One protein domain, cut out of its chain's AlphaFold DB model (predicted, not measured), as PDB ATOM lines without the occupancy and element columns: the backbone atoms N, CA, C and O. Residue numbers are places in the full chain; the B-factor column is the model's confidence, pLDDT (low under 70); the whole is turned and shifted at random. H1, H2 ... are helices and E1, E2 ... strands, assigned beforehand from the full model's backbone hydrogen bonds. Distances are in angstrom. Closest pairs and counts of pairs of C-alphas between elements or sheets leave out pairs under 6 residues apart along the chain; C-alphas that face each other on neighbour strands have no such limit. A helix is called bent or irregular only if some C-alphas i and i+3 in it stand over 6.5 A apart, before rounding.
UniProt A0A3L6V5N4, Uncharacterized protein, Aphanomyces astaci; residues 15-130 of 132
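Overview. This is residues 15 to 130 of the 132 residues of an uncharacterized protein of Aphanomyces astaci (UniProt A0A3L6V5N4). From the first printed residue, three short helices, H1, H2 and H3, string out as a loose arm that leads to a small cluster, where H4, H5 and residues 85 to 92 of the long helix H7 meet, with H6 next to H5. H7 then runs away from the cluster, and beyond its far end the strands E1 and E2 fold back as a hairpin that stands off from the other helices. The printed part has 116 residues, with seven named helices followed by two named strands; the class is mostly helix, and the sheet E1 - E2 is antiparallel. The whole is extended, with a radius of gyration of the C-alphas of 21.1 A and spans of 65 by 43 by 29 A.

Arrangement. H1, residues 15 to 22, is close to but not clearly touching H2, residues 26 to 32; they are about perpendicular at 88 degrees, and their closest C-alphas, of Ile 19 and Tyr 26, are 7.6 A apart. H2 and H3, residues 37 to 44, are apart. H3 is close to but not clearly touching H4, residues 47 to 61, with C-alphas of Met 42 and Gly 50 closest at 6.9 A; they run opposite ways at 35.0 degrees, only just a steep tilt. With its residues 55 to 59 alone, H4 touches H5, residues 66 to 70, closest at the C-alphas of Ile 59 and Leu 66, 6.6 A. H6, residues 72 to 77, is close to but not clearly touching H5, with C-alphas of Cys 69 and Arg 75 closest at 7.2 A. H7, residues 85 to 106, touches H5 with its residues 85 to 89 alone, closest at the C-alphas of Asn 67 and Asn 85, 5.3 A. Residues 88 to 92 of H7 touch residues 52 to 56 of H4, about perpendicular at 82 degrees, closest at the C-alphas of Val 52 and Leu 88, 6.6 A. The hairpin of E1, residues 114 to 120, and E2, residues 123 to 129, has N 116 and O 127 at 3.0 A and N 127 and O 116 at 2.7 A, within hydrogen-bond range; E2 and H7 are apart. Every O i to N i+4 pair is within that range in H1, H4, H6 and H7, against 2 of 3 in H2, 2 of 4 in H3 and 0 of 1 in H5, where 1 of 2 O i to N i+3 pairs is.

Along the chain. H1 begins at C-alpha 15, (169.275, 144.607, 104.733), and is 10.4 A long; H2 is 10.1 A, H3 11.5 A and H4 20.7 A. H5 and H6 measure 8.6 A and 8.7 A. H3 and H5 are irregular, but only just: C-alphas 40 and 43 are 6.9 A apart, and C-alphas 66 and 69 are 6.53 A apart. H7 is 30.8 A long, from C-alpha 85 at (129.505, 135.826, 123.084). E1 is 19.6 A and E2 19.7 A, ending at C-alpha 129, (134.699, 159.901, 142.039).

Size, cuts and confidence. The C-alphas farthest apart, of Arg 21 and Gly 121, are 66.7 A apart. The printed part has no cut, and no link between named elements is long. Residues 93 to 110, of which 93 to 106 belong to H7, stand free. Mean pLDDT of the printed part is 85.4; residues 27 to 42 are under 70.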
ATOM      1  N   LEU A  15     170.456 143.751 104.638       73.69
ATOM      2  CA  LEU A  15     169.275 144.607 104.733       73.69
ATOM      3  C   LEU A  15     169.492 145.760 105.718       73.69
ATOM      4  O   LEU A  15     169.246 146.906 105.362       73.69
ATOM      5  N   THR A  16     170.001 145.475 106.920       72.88
ATOM      6  CA  THR A  16     170.241 146.514 107.935       72.88
ATOM      7  C   THR A  16     171.264 147.538 107.447       72.88
ATOM      8  O   THR A  16     171.000 148.731 107.493       72.88
ATOM      9  N   SER A  17     172.376 147.077 106.863       75.88
ATOM     10  CA  SER A  17     173.396 147.975 106.302       75.88
ATOM     11  C   SER A  17     172.919 148.754 105.071       75.88
ATOM     12  O   SER A  17     173.378 149.869 104.835       75.88
ATOM     13  N   HIS A  18     171.993 148.203 104.280       78.81
ATOM     14  CA  HIS A  18     171.361 148.925 103.177       78.81
ATOM     15  C   HIS A  18     170.428 150.028 103.686       78.81
ATOM     16  O   HIS A  18     170.519 151.149 103.200       78.81
ATOM     17  N   ILE A  19     169.588 149.733 104.683       78.94
ATOM     18  CA  ILE A  19     168.679 150.712 105.298       78.94
ATOM     19  C   ILE A  19     169.479 151.834 105.969       78.94
ATOM     20  O   ILE A  19     169.200 153.000 105.730       78.94
ATOM     21  N   GLU A  20     170.526 151.505 106.729       78.69
ATOM     22  CA  GLU A  20     171.389 152.507 107.371       78.69
ATOM     23  C   GLU A  20     172.116 153.409 106.358       78.69
ATOM     24  O   GLU A  20     172.344 154.585 106.636       78.69
ATOM     25  N   ARG A  21     172.486 152.876 105.184       78.44
ATOM     26  CA  ARG A  21     173.248 153.614 104.163       78.44
ATOM     27  C   ARG A  21     172.373 154.438 103.221       78.44
ATOM     28  O   ARG A  21     172.762 155.544 102.867       78.44
ATOM     29  N   GLU A  22     171.256 153.878 102.768       83.25
ATOM     30  CA  GLU A  22     170.403 154.471 101.724       83.25
ATOM     31  C   GLU A  22     169.169 155.180 102.305       83.25
ATOM     32  O   GLU A  22     168.574 156.005 101.617       83.25
ATOM     33  N   HIS A  23     168.806 154.894 103.563       79.44
ATOM     34  CA  HIS A  23     167.629 155.446 104.244       79.44
ATOM     35  C   HIS A  23     167.943 155.961 105.667       79.44
ATOM     36  O   HIS A  23     167.354 155.489 106.648       79.44
ATOM     37  N   PRO A  24     168.861 156.933 105.839       75.81
ATOM     38  CA  PRO A  24     169.204 157.492 107.153       75.81
ATOM     39  C   PRO A  24     168.010 158.149 107.875       75.81
ATOM     40  O   PRO A  24     168.012 158.279 109.099       75.81
ATOM     41  N   GLU A  25     166.960 158.525 107.142       75.69
ATOM     42  CA  GLU A  25     165.695 159.027 107.675       75.69
ATOM     43  C   GLU A  25     164.917 158.005 108.518       75.69
ATOM     44  O   GLU A  25     164.033 158.407 109.278       75.69
ATOM     45  N   TYR A  26     165.240 156.706 108.441       70.69
ATOM     46  CA  TYR A  26     164.545 155.675 109.223       70.69
ATOM     47  C   TYR A  26     164.674 155.908 110.742       70.69
ATOM     48  O   TYR A  26     163.740 155.617 111.489       70.69
ATOM     49  N   LEU A  27     165.781 156.509 111.199       67.00
ATOM     50  CA  LEU A  27     165.988 156.870 112.608       67.00
ATOM     51  C   LEU A  27     164.952 157.893 113.104       67.00
ATOM     52  O   LEU A  27     164.577 157.888 114.274       67.00
ATOM     53  N   ASN A  28     164.443 158.744 112.208       68.31
ATOM     54  CA  ASN A  28     163.403 159.719 112.537       68.31
ATOM     55  C   ASN A  28     162.007 159.082 112.584       68.31
ATOM     56  O   ASN A  28     161.133 159.586 113.289       68.31
ATOM     57  N   TYR A  29     161.782 157.974 111.870       58.62
ATOM     58  CA  TYR A  29     160.522 157.224 111.926       58.62
ATOM     59  C   TYR A  29     160.305 156.596 113.307       58.62
ATOM     60  O   TYR A  29     159.214 156.705 113.863       58.62
ATOM     61  N   ASP A  30     161.352 156.012 113.892       56.50
ATOM     62  CA  ASP A  30     161.287 155.399 115.227       56.50
ATOM     63  C   ASP A  30     161.073 156.458 116.332       56.50
ATOM     64  O   ASP A  30     160.375 156.233 117.319       56.50
ATOM     65  N   ALA A  31     161.602 157.672 116.125       58.81
ATOM     66  CA  ALA A  31     161.436 158.802 117.042       58.81
ATOM     67  C   ALA A  31     160.064 159.504 116.941       58.81
ATOM     68  O   ALA A  31     159.596 160.081 117.923       58.81
ATOM     69  N   THR A  32     159.421 159.487 115.768       58.66
ATOM     70  CA  THR A  32     158.139 160.183 115.520       58.66
ATOM     71  C   THR A  32     156.911 159.295 115.715       58.66
ATOM     72  O   THR A  32     155.811 159.809 115.919       58.66
ATOM     73  N   ALA A  33     157.090 157.975 115.711       55.44
ATOM     74  CA  ALA A  33     156.050 157.000 115.994       55.44
ATOM     75  C   ALA A  33     156.623 155.900 116.899       55.44
ATOM     76  O   ALA A  33     156.885 154.800 116.408       55.44
ATOM     77  N   PRO A  34     156.823 156.171 118.208       56.16
ATOM     78  CA  PRO A  34     157.283 155.141 119.128       56.16
ATOM     79  C   PRO A  34     156.347 153.943 118.996       56.16
ATOM     80  O   PRO A  34     155.126 154.083 119.137       56.16
ATOM     81  N   ILE A  35     156.910 152.778 118.668       56.06
ATOM     82  CA  ILE A  35     156.149 151.532 118.612       56.06
ATOM     83  C   ILE A  35     155.467 151.415 119.968       56.06
ATOM     84  O   ILE A  35     156.138 151.287 120.992       56.06
ATOM     85  N   SER A  36     154.133 151.517 119.991       62.03
ATOM     86  CA  SER A  36     153.406 151.341 121.241       62.03
ATOM     87  C   SER A  36     153.839 149.994 121.811       62.03
ATOM     88  O   SER A  36     153.892 149.006 121.077       62.03
ATOM     89  N   GLU A  37     154.191 149.939 123.096       60.00
ATOM     90  CA  GLU A  37     154.599 148.679 123.734       60.00
ATOM     91  C   GLU A  37     153.601 147.561 123.390       60.00
ATOM     92  O   GLU A  37     153.972 146.438 123.068       60.00
ATOM     93  N   GLN A  38     152.317 147.916 123.317       59.88
ATOM     94  CA  GLN A  38     151.234 147.065 122.833       59.88
ATOM     95  C   GLN A  38     151.526 146.462 121.448       59.88
ATOM     96  O   GLN A  38     151.519 145.240 121.324       59.88
ATOM     97  N   ASN A  39     151.838 147.268 120.429       62.50
ATOM     98  CA  ASN A  39     152.177 146.796 119.082       62.50
ATOM     99  C   ASN A  39     153.448 145.935 119.048       62.50
ATOM    100  O   ASN A  39     153.522 145.009 118.240       62.50
ATOM    101  N   LEU A  40     154.412 146.190 119.937       68.19
ATOM    102  CA  LEU A  40     155.630 145.383 120.055       68.19
ATOM    103  C   LEU A  40     155.338 143.979 120.613       68.19
ATOM    104  O   LEU A  40     155.944 142.999 120.180       68.19
ATOM    105  N   PHE A  41     154.391 143.869 121.549       69.44
ATOM    106  CA  PHE A  41     154.040 142.598 122.188       69.44
ATOM    107  C   PHE A  41     152.952 141.809 121.445       69.44
ATOM    108  O   PHE A  41     152.870 140.594 121.626       69.44
ATOM    109  N   MET A  42     152.143 142.436 120.580       68.62
ATOM    110  CA  MET A  42     151.081 141.745 119.827       68.62
ATOM    111  C   MET A  42     151.550 140.495 119.052       68.62
ATOM    112  O   MET A  42     150.855 139.479 119.128       68.62
ATOM    113  N   PRO A  43     152.714 140.495 118.367       75.31
ATOM    114  CA  PRO A  43     153.237 139.306 117.688       75.31
ATOM    115  C   PRO A  43     153.674 138.175 118.633       75.31
ATOM    116  O   PRO A  43     153.815 137.036 118.193       75.31
ATOM    117  N   LEU A  44     153.907 138.473 119.916       80.38
ATOM    118  CA  LEU A  44     154.365 137.507 120.920       80.38
ATOM    119  C   LEU A  44     153.206 136.739 121.573       80.38
ATOM    120  O   LEU A  44     153.430 135.716 122.224       80.38
ATOM    121  N   PHE A  45     151.966 137.203 121.403       82.81
ATOM    122  CA  PHE A  45     150.788 136.518 121.918       82.81
ATOM    123  C   PHE A  45     150.259 135.474 120.935       82.81
ATOM    124  O   PHE A  45     150.380 135.592 119.715       82.81
ATOM    125  N   SER A  46     149.607 134.438 121.468       88.12
ATOM    126  CA  SER A  46     148.929 133.463 120.619       88.12
ATOM    127  C   SER A  46     147.814 134.131 119.808       88.12
ATOM    128  O   SER A  46     147.160 135.081 120.254       88.12
ATOM    129  N   ARG A  47     147.519 133.571 118.631       87.25
ATOM    130  CA  ARG A  47     146.435 134.064 117.770       87.25
ATOM    131  C   ARG A  47     145.085 134.112 118.492       87.25
ATOM    132  O   ARG A  47     144.285 135.000 118.227       87.25
ATOM    133  N   SER A  48     144.831 133.183 119.418       88.12
ATOM    134  CA  SER A  48     143.603 133.166 120.218       88.12
ATOM    135  C   SER A  48     143.513 134.342 121.192       88.12
ATOM    136  O   SER A  48     142.440 134.927 121.322       88.12
ATOM    137  N   VAL A  49     144.622 134.726 121.831       89.69
ATOM    138  CA  VAL A  49     144.682 135.894 122.722       89.69
ATOM    139  C   VAL A  49     144.499 137.179 121.924       89.69
ATOM    140  O   VAL A  49     143.648 137.994 122.280       89.69
ATOM    141  N   GLY A  50     145.214 137.322 120.804       90.56
ATOM    142  CA  GLY A  50     145.046 138.464 119.903       90.56
ATOM    143  C   GLY A  50     143.608 138.593 119.391       90.56
ATOM    144  O   GLY A  50     143.068 139.694 119.334       90.56
ATOM    145  N   ASN A  51     142.947 137.465 119.111       93.50
ATOM    146  CA  ASN A  51     141.553 137.452 118.679       93.50
ATOM    147  C   ASN A  51     140.586 137.970 119.753       93.50
ATOM    148  O   ASN A  51     139.730 138.803 119.467       93.50
ATOM    149  N   VAL A  52     140.720 137.484 120.991       94.31
ATOM    150  CA  VAL A  52     139.900 137.944 122.124       94.31
ATOM    151  C   VAL A  52     140.120 139.433 122.369       94.31
ATOM    152  O   VAL A  52     139.152 140.176 122.514       94.31
ATOM    153  N   TYR A  53     141.381 139.869 122.375       92.56
ATOM    154  CA  TYR A  53     141.735 141.271 122.553       92.56
ATOM    155  C   TYR A  53     141.124 142.157 121.461       92.56
ATOM    156  O   TYR A  53     140.511 143.172 121.780       92.56
ATOM    157  N   GLY A  54     141.225 141.754 120.191       94.00
ATOM    158  CA  GLY A  54     140.646 142.490 119.066       94.00
ATOM    159  C   GLY A  54     139.129 142.649 119.177       94.00
ATOM    160  O   GLY A  54     138.622 143.762 119.043       94.00
ATOM    161  N   TRP A  55     138.408 141.569 119.501       96.31
ATOM    162  CA  TRP A  55     136.956 141.631 119.706       96.31
ATOM    163  C   TRP A  55     136.569 142.536 120.874       96.31
ATOM    164  O   TRP A  55     135.676 143.366 120.719       96.31
ATOM    165  N   LEU A  56     137.240 142.407 122.023       94.88
ATOM    166  CA  LEU A  56     136.965 143.257 123.184       94.88
ATOM    167  C   LEU A  56     137.244 144.725 122.877       94.88
ATOM    168  O   LEU A  56     136.396 145.559 123.160       94.88
ATOM    169  N   THR A  57     138.388 145.022 122.260       93.75
ATOM    170  CA  THR A  57     138.804 146.391 121.931       93.75
ATOM    171  C   THR A  57     137.802 147.060 121.006       93.75
ATOM    172  O   THR A  57     137.420 148.202 121.242       93.75
ATOM    173  N   TRP A  58     137.340 146.353 119.974       95.38
ATOM    174  CA  TRP A  58     136.348 146.900 119.057       95.38
ATOM    175  C   TRP A  58     135.018 147.161 119.766       95.38
ATOM    176  O   TRP A  58     134.482 148.265 119.696       95.38
ATOM    177  N   ILE A  59     134.514 146.172 120.506       95.12
ATOM    178  CA  ILE A  59     133.231 146.286 121.200       95.12
ATOM    179  C   ILE A  59     133.252 147.431 122.218       95.12
ATOM    180  O   ILE A  59     132.318 148.228 122.244       95.12
ATOM    181  N   THR A  60     134.313 147.558 123.019       91.62
ATOM    182  CA  THR A  60     134.409 148.612 124.039       91.62
ATOM    183  C   THR A  60     134.650 149.990 123.435       91.62
ATOM    184  O   THR A  60     134.012 150.947 123.859       91.62
ATOM    185  N   SER A  61     135.516 150.106 122.423       93.38
ATOM    186  CA  SER A  61     135.835 151.400 121.797       93.38
ATOM    187  C   SER A  61     134.664 151.963 120.993       93.38
ATOM    188  O   SER A  61     134.536 153.175 120.855       93.38
ATOM    189  N   SER A  62     133.808 151.091 120.456       93.88
ATOM    190  CA  SER A  62     132.620 151.474 119.688       93.88
ATOM    191  C   SER A  62     131.318 151.398 120.494       93.88
ATOM    192  O   SER A  62     130.254 151.602 119.918       93.88
ATOM    193  N   LEU A  63     131.388 151.104 121.800       93.06
ATOM    194  CA  LEU A  63     130.229 150.969 122.697       93.06
ATOM    195  C   LEU A  63     129.140 150.030 122.141       93.06
ATOM    196  O   LEU A  63     127.942 150.293 122.249       93.06
ATOM    197  N   LEU A  64     129.563 148.929 121.521       94.50
ATOM    198  CA  LEU A  64     128.659 147.958 120.916       94.50
ATOM    199  C   LEU A  64     128.180 146.927 121.951       94.50
ATOM    200  O   LEU A  64     128.856 146.670 122.950       94.50
ATOM    201  N   PRO A  65     127.034 146.273 121.717       93.94
ATOM    202  CA  PRO A  65     126.626 145.127 122.520       93.94
ATOM    203  C   PRO A  65     127.644 143.974 122.442       93.94
ATOM    204  O   PRO A  65     128.195 143.695 121.380       93.94
ATOM    205  N   LEU A  66     127.842 143.222 123.535       91.25
ATOM    206  CA  LEU A  66     128.778 142.078 123.558       91.25
ATOM    207  C   LEU A  66     128.428 140.976 122.543       91.25
ATOM    208  O   LEU A  66     129.316 140.289 122.044       91.25
ATOM    209  N   ASN A  67     127.144 140.825 122.196       94.56
ATOM    210  CA  ASN A  67     126.703 139.874 121.174       94.56
ATOM    211  C   ASN A  67     127.119 140.276 119.745       94.56
ATOM    212  O   ASN A  67     126.987 139.470 118.828       94.56
ATOM    213  N   PHE A  68     127.672 141.478 119.545       96.50
ATOM    214  CA  PHE A  68     128.166 141.939 118.251       96.50
ATOM    215  C   PHE A  68     129.256 141.027 117.678       96.50
ATOM    216  O   PHE A  68     129.343 140.871 116.462       96.50
ATOM    217  N   CYS A  69     130.030 140.337 118.523       95.19
ATOM    218  CA  CYS A  69     131.020 139.361 118.054       95.19
ATOM    219  C   CYS A  69     130.404 138.167 117.298       95.19
ATOM    220  O   CYS A  69     131.112 137.410 116.626       95.19
ATOM    221  N   GLU A  70     129.087 137.975 117.413       96.56
ATOM    222  CA  GLU A  70     128.318 136.961 116.695       96.56
ATOM    223  C   GLU A  70     127.628 137.492 115.433       96.56
ATOM    224  O   GLU A  70     127.091 136.697 114.666       96.56
ATOM    225  N   ASN A  71     127.694 138.801 115.171       96.88
ATOM    226  CA  ASN A  71     127.116 139.408 113.979       96.88
ATOM    227  C   ASN A  71     127.806 138.892 112.703       96.88
ATOM    228  O   ASN A  71     129.032 138.918 112.576       96.88
ATOM    229  N   GLU A  72     127.005 138.440 111.738       96.12
ATOM    230  CA  GLU A  72     127.501 137.837 110.499       96.12
ATOM    231  C   GLU A  72     128.317 138.822 109.652       96.12
ATOM    232  O   GLU A  72     129.395 138.477 109.173       96.12
ATOM    233  N   MET A  73     127.852 140.067 109.521       96.50
ATOM    234  CA  MET A  73     128.548 141.098 108.749       96.50
ATOM    235  C   MET A  73     129.865 141.487 109.422       96.50
ATOM    236  O   MET A  73     130.894 141.569 108.754       96.50
ATOM    237  N   ALA A  74     129.871 141.643 110.747       94.50
ATOM    238  CA  ALA A  74     131.089 141.922 111.503       94.50
ATOM    239  C   ALA A  74     132.133 140.812 111.314       94.50
ATOM    240  O   ALA A  74     133.301 141.086 111.055       94.50
ATOM    241  N   ARG A  75     131.713 139.544 111.367       95.50
ATOM    242  CA  ARG A  75     132.596 138.399 111.102       95.50
ATOM    243  C   ARG A  75     133.080 138.359 109.655       95.50
ATOM    244  O   ARG A  75     134.246 138.071 109.426       95.50
ATOM    245  N   ARG A  76     132.207 138.668 108.693       96.19
ATOM    246  CA  ARG A  76     132.522 138.648 107.259       96.19
ATOM    247  C   ARG A  76     133.548 139.704 106.856       96.19
ATOM    248  O   ARG A  76     134.374 139.430 105.993       96.19
ATOM    249  N   TYR A  77     133.474 140.894 107.447       95.19
ATOM    250  CA  TYR A  77     134.316 142.034 107.067       95.19
ATOM    251  C   TYR A  77     135.463 142.315 108.043       95.19
ATOM    252  O   TYR A  77     136.192 143.287 107.858       95.19
ATOM    253  N   SER A  78     135.656 141.480 109.067       93.62
ATOM    254  CA  SER A  78     136.782 141.607 109.994       93.62
ATOM    255  C   SER A  78     137.849 140.547 109.756       93.62
ATOM    256  O   SER A  78     137.572 139.441 109.301       93.62
ATOM    257  N   ASN A  79     139.082 140.867 110.146       93.38
ATOM    258  CA  ASN A  79     140.185 139.903 110.186       93.38
ATOM    259  C   ASN A  79     140.208 139.085 111.495       93.38
ATOM    260  O   ASN A  79     141.170 138.356 111.757       93.38
ATOM    261  N   LEU A  80     139.177 139.222 112.337       94.44
ATOM    262  CA  LEU A  80     139.063 138.526 113.613       94.44
ATOM    263  C   LEU A  80     138.421 137.151 113.399       94.44
ATOM    264  O   LEU A  80     137.402 137.003 112.729       94.44
ATOM    265  N   GLY A  81     139.010 136.121 114.000       94.25
ATOM    266  CA  GLY A  81     138.433 134.784 114.030       94.25
ATOM    267  C   GLY A  81     137.099 134.756 114.791       94.25
ATOM    268  O   GLY A  81     136.925 135.497 115.766       94.25
ATOM    269  N   PRO A  82     136.156 133.884 114.399       94.50
ATOM    270  CA  PRO A  82     134.841 133.826 115.023       94.50
ATOM    271  C   PRO A  82     134.949 133.480 116.513       94.50
ATOM    272  O   PRO A  82     135.656 132.551 116.906       94.50
ATOM    273  N   ILE A  83     134.217 134.219 117.347       95.12
ATOM    274  CA  ILE A  83     134.059 133.939 118.775       95.12
ATOM    275  C   ILE A  83     132.582 134.015 119.151       95.12
ATOM    276  O   ILE A  83     131.837 134.849 118.635       95.12
ATOM    277  N   ILE A  84     132.155 133.123 120.042       95.19
ATOM    278  CA  ILE A  84     130.818 133.179 120.631       95.19
ATOM    279  C   ILE A  84     130.809 134.129 121.830       95.19
ATOM    280  O   ILE A  84     131.774 134.173 122.602       95.19
ATOM    281  N   ASN A  85     129.701 134.835 122.030       95.62
ATOM    282  CA  ASN A  85     129.505 135.826 123.084       95.62
ATOM    283  C   ASN A  85     129.826 135.232 124.465       95.62
ATOM    284  O   ASN A  85     130.583 135.803 125.246       95.62
ATOM    285  N   LYS A  86     129.368 134.004 124.734       96.31
ATOM    286  CA  LYS A  86     129.647 133.301 125.997       96.31
ATOM    287  C   LYS A  86     131.149 133.157 126.282       96.31
ATOM    288  O   LYS A  86     131.581 133.307 127.425       96.31
ATOM    289  N   SER A  87     131.943 132.866 125.255       94.75
ATOM    290  CA  SER A  87     133.397 132.738 125.380       94.75
ATOM    291  C   SER A  87     134.059 134.099 125.552       94.75
ATOM    292  O   SER A  87     134.935 134.234 126.402       94.75
ATOM    293  N   LEU A  88     133.620 135.112 124.800       95.12
ATOM    294  CA  LEU A  88     134.111 136.482 124.940       95.12
ATOM    295  C   LEU A  88     133.857 137.022 126.358       95.12
ATOM    296  O   LEU A  88     134.777 137.511 127.009       95.12
ATOM    297  N   MET A  89     132.646 136.832 126.883       95.25
ATOM    298  CA  MET A  89     132.262 137.242 128.235       95.25
ATOM    299  C   MET A  89     133.060 136.506 129.318       95.25
ATOM    300  O   MET A  89     133.476 137.111 130.306       95.25
ATOM    301  N   LYS A  90     133.356 135.213 129.125       95.44
ATOM    302  CA  LYS A  90     134.256 134.469 130.021       95.44
ATOM    303  C   LYS A  90     135.638 135.125 130.093       95.44
ATOM    304  O   LYS A  90     136.170 135.280 131.192       95.44
ATOM    305  N   TRP A  91     136.211 135.503 128.952       93.75
ATOM    306  CA  TRP A  91     137.508 136.178 128.914       93.75
ATOM    307  C   TRP A  91     137.455 137.573 129.528       93.75
ATOM    308  O   TRP A  91     138.326 137.902 130.328       93.75
ATOM    309  N   MET A  92     136.404 138.342 129.246       94.00
ATOM    310  CA  MET A  92     136.167 139.645 129.869       94.00
ATOM    311  C   MET A  92     136.163 139.536 131.399       94.00
ATOM    312  O   MET A  92     136.918 140.238 132.064       94.00
ATOM    313  N   HIS A  93     135.417 138.585 131.971       94.44
ATOM    314  CA  HIS A  93     135.412 138.362 133.421       94.44
ATOM    315  C   HIS A  93     136.788 137.970 133.973       94.44
ATOM    316  O   HIS A  93     137.168 138.410 135.058       94.44
ATOM    317  N   GLN A  94     137.556 137.146 133.254       93.38
ATOM    318  CA  GLN A  94     138.918 136.804 133.674       93.38
ATOM    319  C   GLN A  94     139.849 138.021 133.650       93.38
ATOM    320  O   GLN A  94     140.642 138.198 134.576       93.38
ATOM    321  N   MET A  95     139.728 138.876 132.634       90.50
ATOM    322  CA  MET A  95     140.477 140.127 132.544       90.50
ATOM    323  C   MET A  95     140.103 141.080 133.677       90.50
ATOM    324  O   MET A  95     141.007 141.562 134.357       90.50
ATOM    325  N   CYS A  96     138.811 141.278 133.954       92.25
ATOM    326  CA  CYS A  96     138.338 142.090 135.080       92.25
ATOM    327  C   CYS A  96     138.924 141.602 136.407       92.25
ATOM    328  O   CYS A  96     139.540 142.383 137.119       92.25
ATOM    329  N   ARG A  97     138.874 140.293 136.690       94.19
ATOM    330  CA  ARG A  97     139.498 139.722 137.899       94.19
ATOM    331  C   ARG A  97     140.993 140.014 137.977       94.19
ATOM    332  O   ARG A  97     141.528 140.292 139.049       94.19
ATOM    333  N   ARG A  98     141.705 139.936 136.849       91.69
ATOM    334  CA  ARG A  98     143.144 140.218 136.819       91.69
ATOM    335  C   ARG A  98     143.434 141.700 137.042       91.69
ATOM    336  O   ARG A  98     144.393 142.015 137.749       91.69
ATOM    337  N   LEU A  99     142.608 142.574 136.472       90.38
ATOM    338  CA  LEU A  99     142.654 144.016 136.688       90.38
ATOM    339  C   LEU A  99     142.358 144.357 138.145       90.38
ATOM    340  O   LEU A  99     143.142 145.079 138.735       90.38
ATOM    341  N   GLU A 100     141.335 143.769 138.762       90.25
ATOM    342  CA  GLU A 100     141.028 143.942 140.186       90.25
ATOM    343  C   GLU A 100     142.213 143.558 141.076       90.25
ATOM    344  O   GLU A 100     142.577 144.302 141.981       90.25
ATOM    345  N   VAL A 101     142.867 142.422 140.807       91.88
ATOM    346  CA  VAL A 101     144.069 142.012 141.554       91.88
ATOM    347  C   VAL A 101     145.212 143.010 141.364       91.88
ATOM    348  O   VAL A 101     145.950 143.270 142.311       91.88
ATOM    349  N   LYS A 102     145.389 143.553 140.154       91.56
ATOM    350  CA  LYS A 102     146.419 144.564 139.887       91.56
ATOM    351  C   LYS A 102     146.084 145.877 140.596       91.56
ATOM    352  O   LYS A 102     146.936 146.397 141.300       91.56
ATOM    353  N   LEU A 103     144.843 146.343 140.485       87.44
ATOM    354  CA  LEU A 103     144.336 147.541 141.148       87.44
ATOM    355  C   LEU A 103     144.500 147.436 142.661       87.44
ATOM    356  O   LEU A 103     145.080 148.334 143.247       87.44
ATOM    357  N   LYS A 104     144.125 146.317 143.288       86.56
ATOM    358  CA  LYS A 104     144.339 146.097 144.729       86.56
ATOM    359  C   LYS A 104     145.802 146.211 145.164       86.56
ATOM    360  O   LYS A 104     146.058 146.563 146.302       86.56
ATOM    361  N   LYS A 105     146.757 145.885 144.286       89.06
ATOM    362  CA  LYS A 105     148.194 146.038 144.568       89.06
ATOM    363  C   LYS A 105     148.704 147.458 144.334       89.06
ATOM    364  O   LYS A 105     149.749 147.808 144.863       89.06
ATOM    365  N   THR A 106     148.036 148.217 143.473       87.44
ATOM    366  CA  THR A 106     148.432 149.580 143.099       87.44
ATOM    367  C   THR A 106     147.740 150.635 143.961       87.44
ATOM    368  O   THR A 106     148.299 151.706 144.161       87.44
ATOM    369  N   LEU A 107     146.538 150.343 144.464       83.38
ATOM    370  CA  LEU A 107     145.773 151.236 145.324       83.38
ATOM    371  C   LEU A 107     146.402 151.316 146.727       83.38
ATOM    372  O   LEU A 107     146.888 150.301 147.235       83.38
ATOM    373  N   PRO A 108     146.378 152.501 147.364       80.38
ATOM    374  CA  PRO A 108     146.775 152.659 148.759       80.38
ATOM    375  C   PRO A 108     145.839 151.884 149.702       80.38
ATOM    376  O   PRO A 108     144.707 151.554 149.345       80.38
ATOM    377  N   GLU A 109     146.307 151.617 150.927       77.62
ATOM    378  CA  GLU A 109     145.557 150.877 151.962       77.62
ATOM    379  C   GLU A 109     144.196 151.517 152.284       77.62
ATOM    380  O   GLU A 109     143.229 150.822 152.590       77.62
ATOM    381  N   SER A 110     144.101 152.840 152.137       77.44
ATOM    382  CA  SER A 110     142.843 153.577 152.155       77.44
ATOM    383  C   SER A 110     142.761 154.497 150.942       77.44
ATOM    384  O   SER A 110     143.713 155.199 150.607       77.44
ATOM    385  N   PHE A 111     141.610 154.482 150.275       76.50
ATOM    386  CA  PHE A 111     141.246 155.420 149.222       76.50
ATOM    387  C   PHE A 111     139.782 155.805 149.428       76.50
ATOM    388  O   PHE A 111     138.974 154.980 149.862       76.50
ATOM    389  N   ALA A 112     139.433 157.057 149.149       77.25
ATOM    390  CA  ALA A 112     138.040 157.474 149.167       77.25
ATOM    391  C   ALA A 112     137.403 157.196 147.801       77.25
ATOM    392  O   ALA A 112     138.061 157.258 146.764       77.25
ATOM    393  N   CYS A 113     136.115 156.883 147.806       82.00
ATOM    394  CA  CYS A 113     135.310 156.791 146.602       82.00
ATOM    395  C   CYS A 113     133.953 157.422 146.910       82.00
ATOM    396  O   CYS A 113     133.292 157.004 147.862       82.00
ATOM    397  N   VAL A 114     133.561 158.447 146.157       85.44
ATOM    398  CA  VAL A 114     132.253 159.096 146.290       85.44
ATOM    399  C   VAL A 114     131.360 158.564 145.185       85.44
ATOM    400  O   VAL A 114     131.722 158.622 144.012       85.44
ATOM    401  N   PHE A 115     130.204 158.044 145.577       88.94
ATOM    402  CA  PHE A 115     129.169 157.605 144.656       88.94
ATOM    403  C   PHE A 115     128.061 158.649 144.662       88.94
ATOM    404  O   PHE A 115     127.488 158.906 145.721       88.94
ATOM    405  N   ASP A 116     127.767 159.228 143.504       91.31
ATOM    406  CA  ASP A 116     126.557 160.022 143.306       91.31
ATOM    407  C   ASP A 116     125.630 159.272 142.355       91.31
ATOM    408  O   ASP A 116     126.070 158.726 141.347       91.31
ATOM    409  N   ALA A 117     124.352 159.171 142.697       93.56
ATOM    410  CA  ALA A 117     123.392 158.411 141.916       93.56
ATOM    411  C   ALA A 117     122.145 159.251 141.675       93.56
ATOM    412  O   ALA A 117     121.510 159.734 142.611       93.56
ATOM    413  N   TRP A 118     121.754 159.369 140.411       95.19
ATOM    414  CA  TRP A 118     120.556 160.100 140.016       95.19
ATOM    415  C   TRP A 118     119.791 159.357 138.925       95.19
ATOM    416  O   TRP A 118     120.269 158.412 138.297       95.19
ATOM    417  N   THR A 119     118.548 159.775 138.711       94.81
ATOM    418  CA  THR A 119     117.674 159.220 137.675       94.81
ATOM    419  C   THR A 119     117.203 160.348 136.773       94.81
ATOM    420  O   THR A 119     116.745 161.379 137.260       94.81
ATOM    421  N   CYS A 120     117.299 160.153 135.458       91.50
ATOM    422  CA  CYS A 120     116.712 161.049 134.466       91.50
ATOM    423  C   CYS A 120     115.785 160.232 133.561       91.50
ATOM    424  O   CYS A 120     116.238 159.411 132.761       91.50
ATOM    425  N   GLY A 121     114.473 160.425 133.713       93.38
ATOM    426  CA  GLY A 121     113.467 159.609 133.030       93.38
ATOM    427  C   GLY A 121     113.526 158.144 133.475       93.38
ATOM    428  O   GLY A 121     113.423 157.854 134.662       93.38
ATOM    429  N   SER A 122     113.694 157.224 132.521       92.44
ATOM    430  CA  SER A 122     113.809 155.776 132.767       92.44
ATOM    431  C   SER A 122     115.250 155.284 132.943       92.44
ATOM    432  O   SER A 122     115.477 154.076 133.004       92.44
ATOM    433  N   THR A 123     116.233 156.185 132.955       86.69
ATOM    434  CA  THR A 123     117.654 155.825 132.989       86.69
ATOM    435  C   THR A 123     118.264 156.197 134.335       86.69
ATOM    436  O   THR A 123     118.160 157.341 134.787       86.69
ATOM    437  N   HIS A 124     118.911 155.218 134.964       89.69
ATOM    438  CA  HIS A 124     119.636 155.378 136.221       89.69
ATOM    439  C   HIS A 124     121.121 155.600 135.938       89.69
ATOM    440  O   HIS A 124     121.727 154.855 135.165       89.69
ATOM    441  N   TYR A 125     121.694 156.612 136.578       89.00
ATOM    442  CA  TYR A 125     123.094 156.991 136.458       89.00
ATOM    443  C   TYR A 125     123.774 156.826 137.813       89.00
ATOM    444  O   TYR A 125     123.169 157.078 138.855       89.00
ATOM    445  N   VAL A 126     125.033 156.397 137.784       91.69
ATOM    446  CA  VAL A 126     125.911 156.369 138.952       91.69
ATOM    447  C   VAL A 126     127.239 156.971 138.526       91.69
ATOM    448  O   VAL A 126     127.889 156.466 137.610       91.69
ATOM    449  N   GLU A 127     127.627 158.047 139.187       90.31
ATOM    450  CA  GLU A 127     128.939 158.654 139.089       90.31
ATOM    451  C   GLU A 127     129.818 158.171 140.234       90.31
ATOM    452  O   GLU A 127     129.370 157.980 141.364       90.31
ATOM    453  N   VAL A 128     131.086 157.935 139.913       87.12
ATOM    454  CA  VAL A 128     132.074 157.392 140.835       87.12
ATOM    455  C   VAL A 128     133.293 158.304 140.800       87.12
ATOM    456  O   VAL A 128     134.030 158.318 139.814       87.12
ATOM    457  N   PHE A 129     133.521 159.055 141.874       79.06
ATOM    458  CA  PHE A 129     134.699 159.901 142.039       79.06
ATOM    459  C   PHE A 129     135.717 159.232 142.955       79.06
ATOM    460  O   PHE A 129     135.417 158.926 144.106       79.06
ATOM    461  N   ALA A 130     136.952 159.091 142.484       76.00
ATOM    462  CA  ALA A 130     138.095 158.745 143.321       76.00
ATOM    463  C   ALA A 130     139.007 159.983 143.431       76.00
ATOM    464  O   ALA A 130     139.645 160.338 142.434       76.00
TER     465      ALA A 130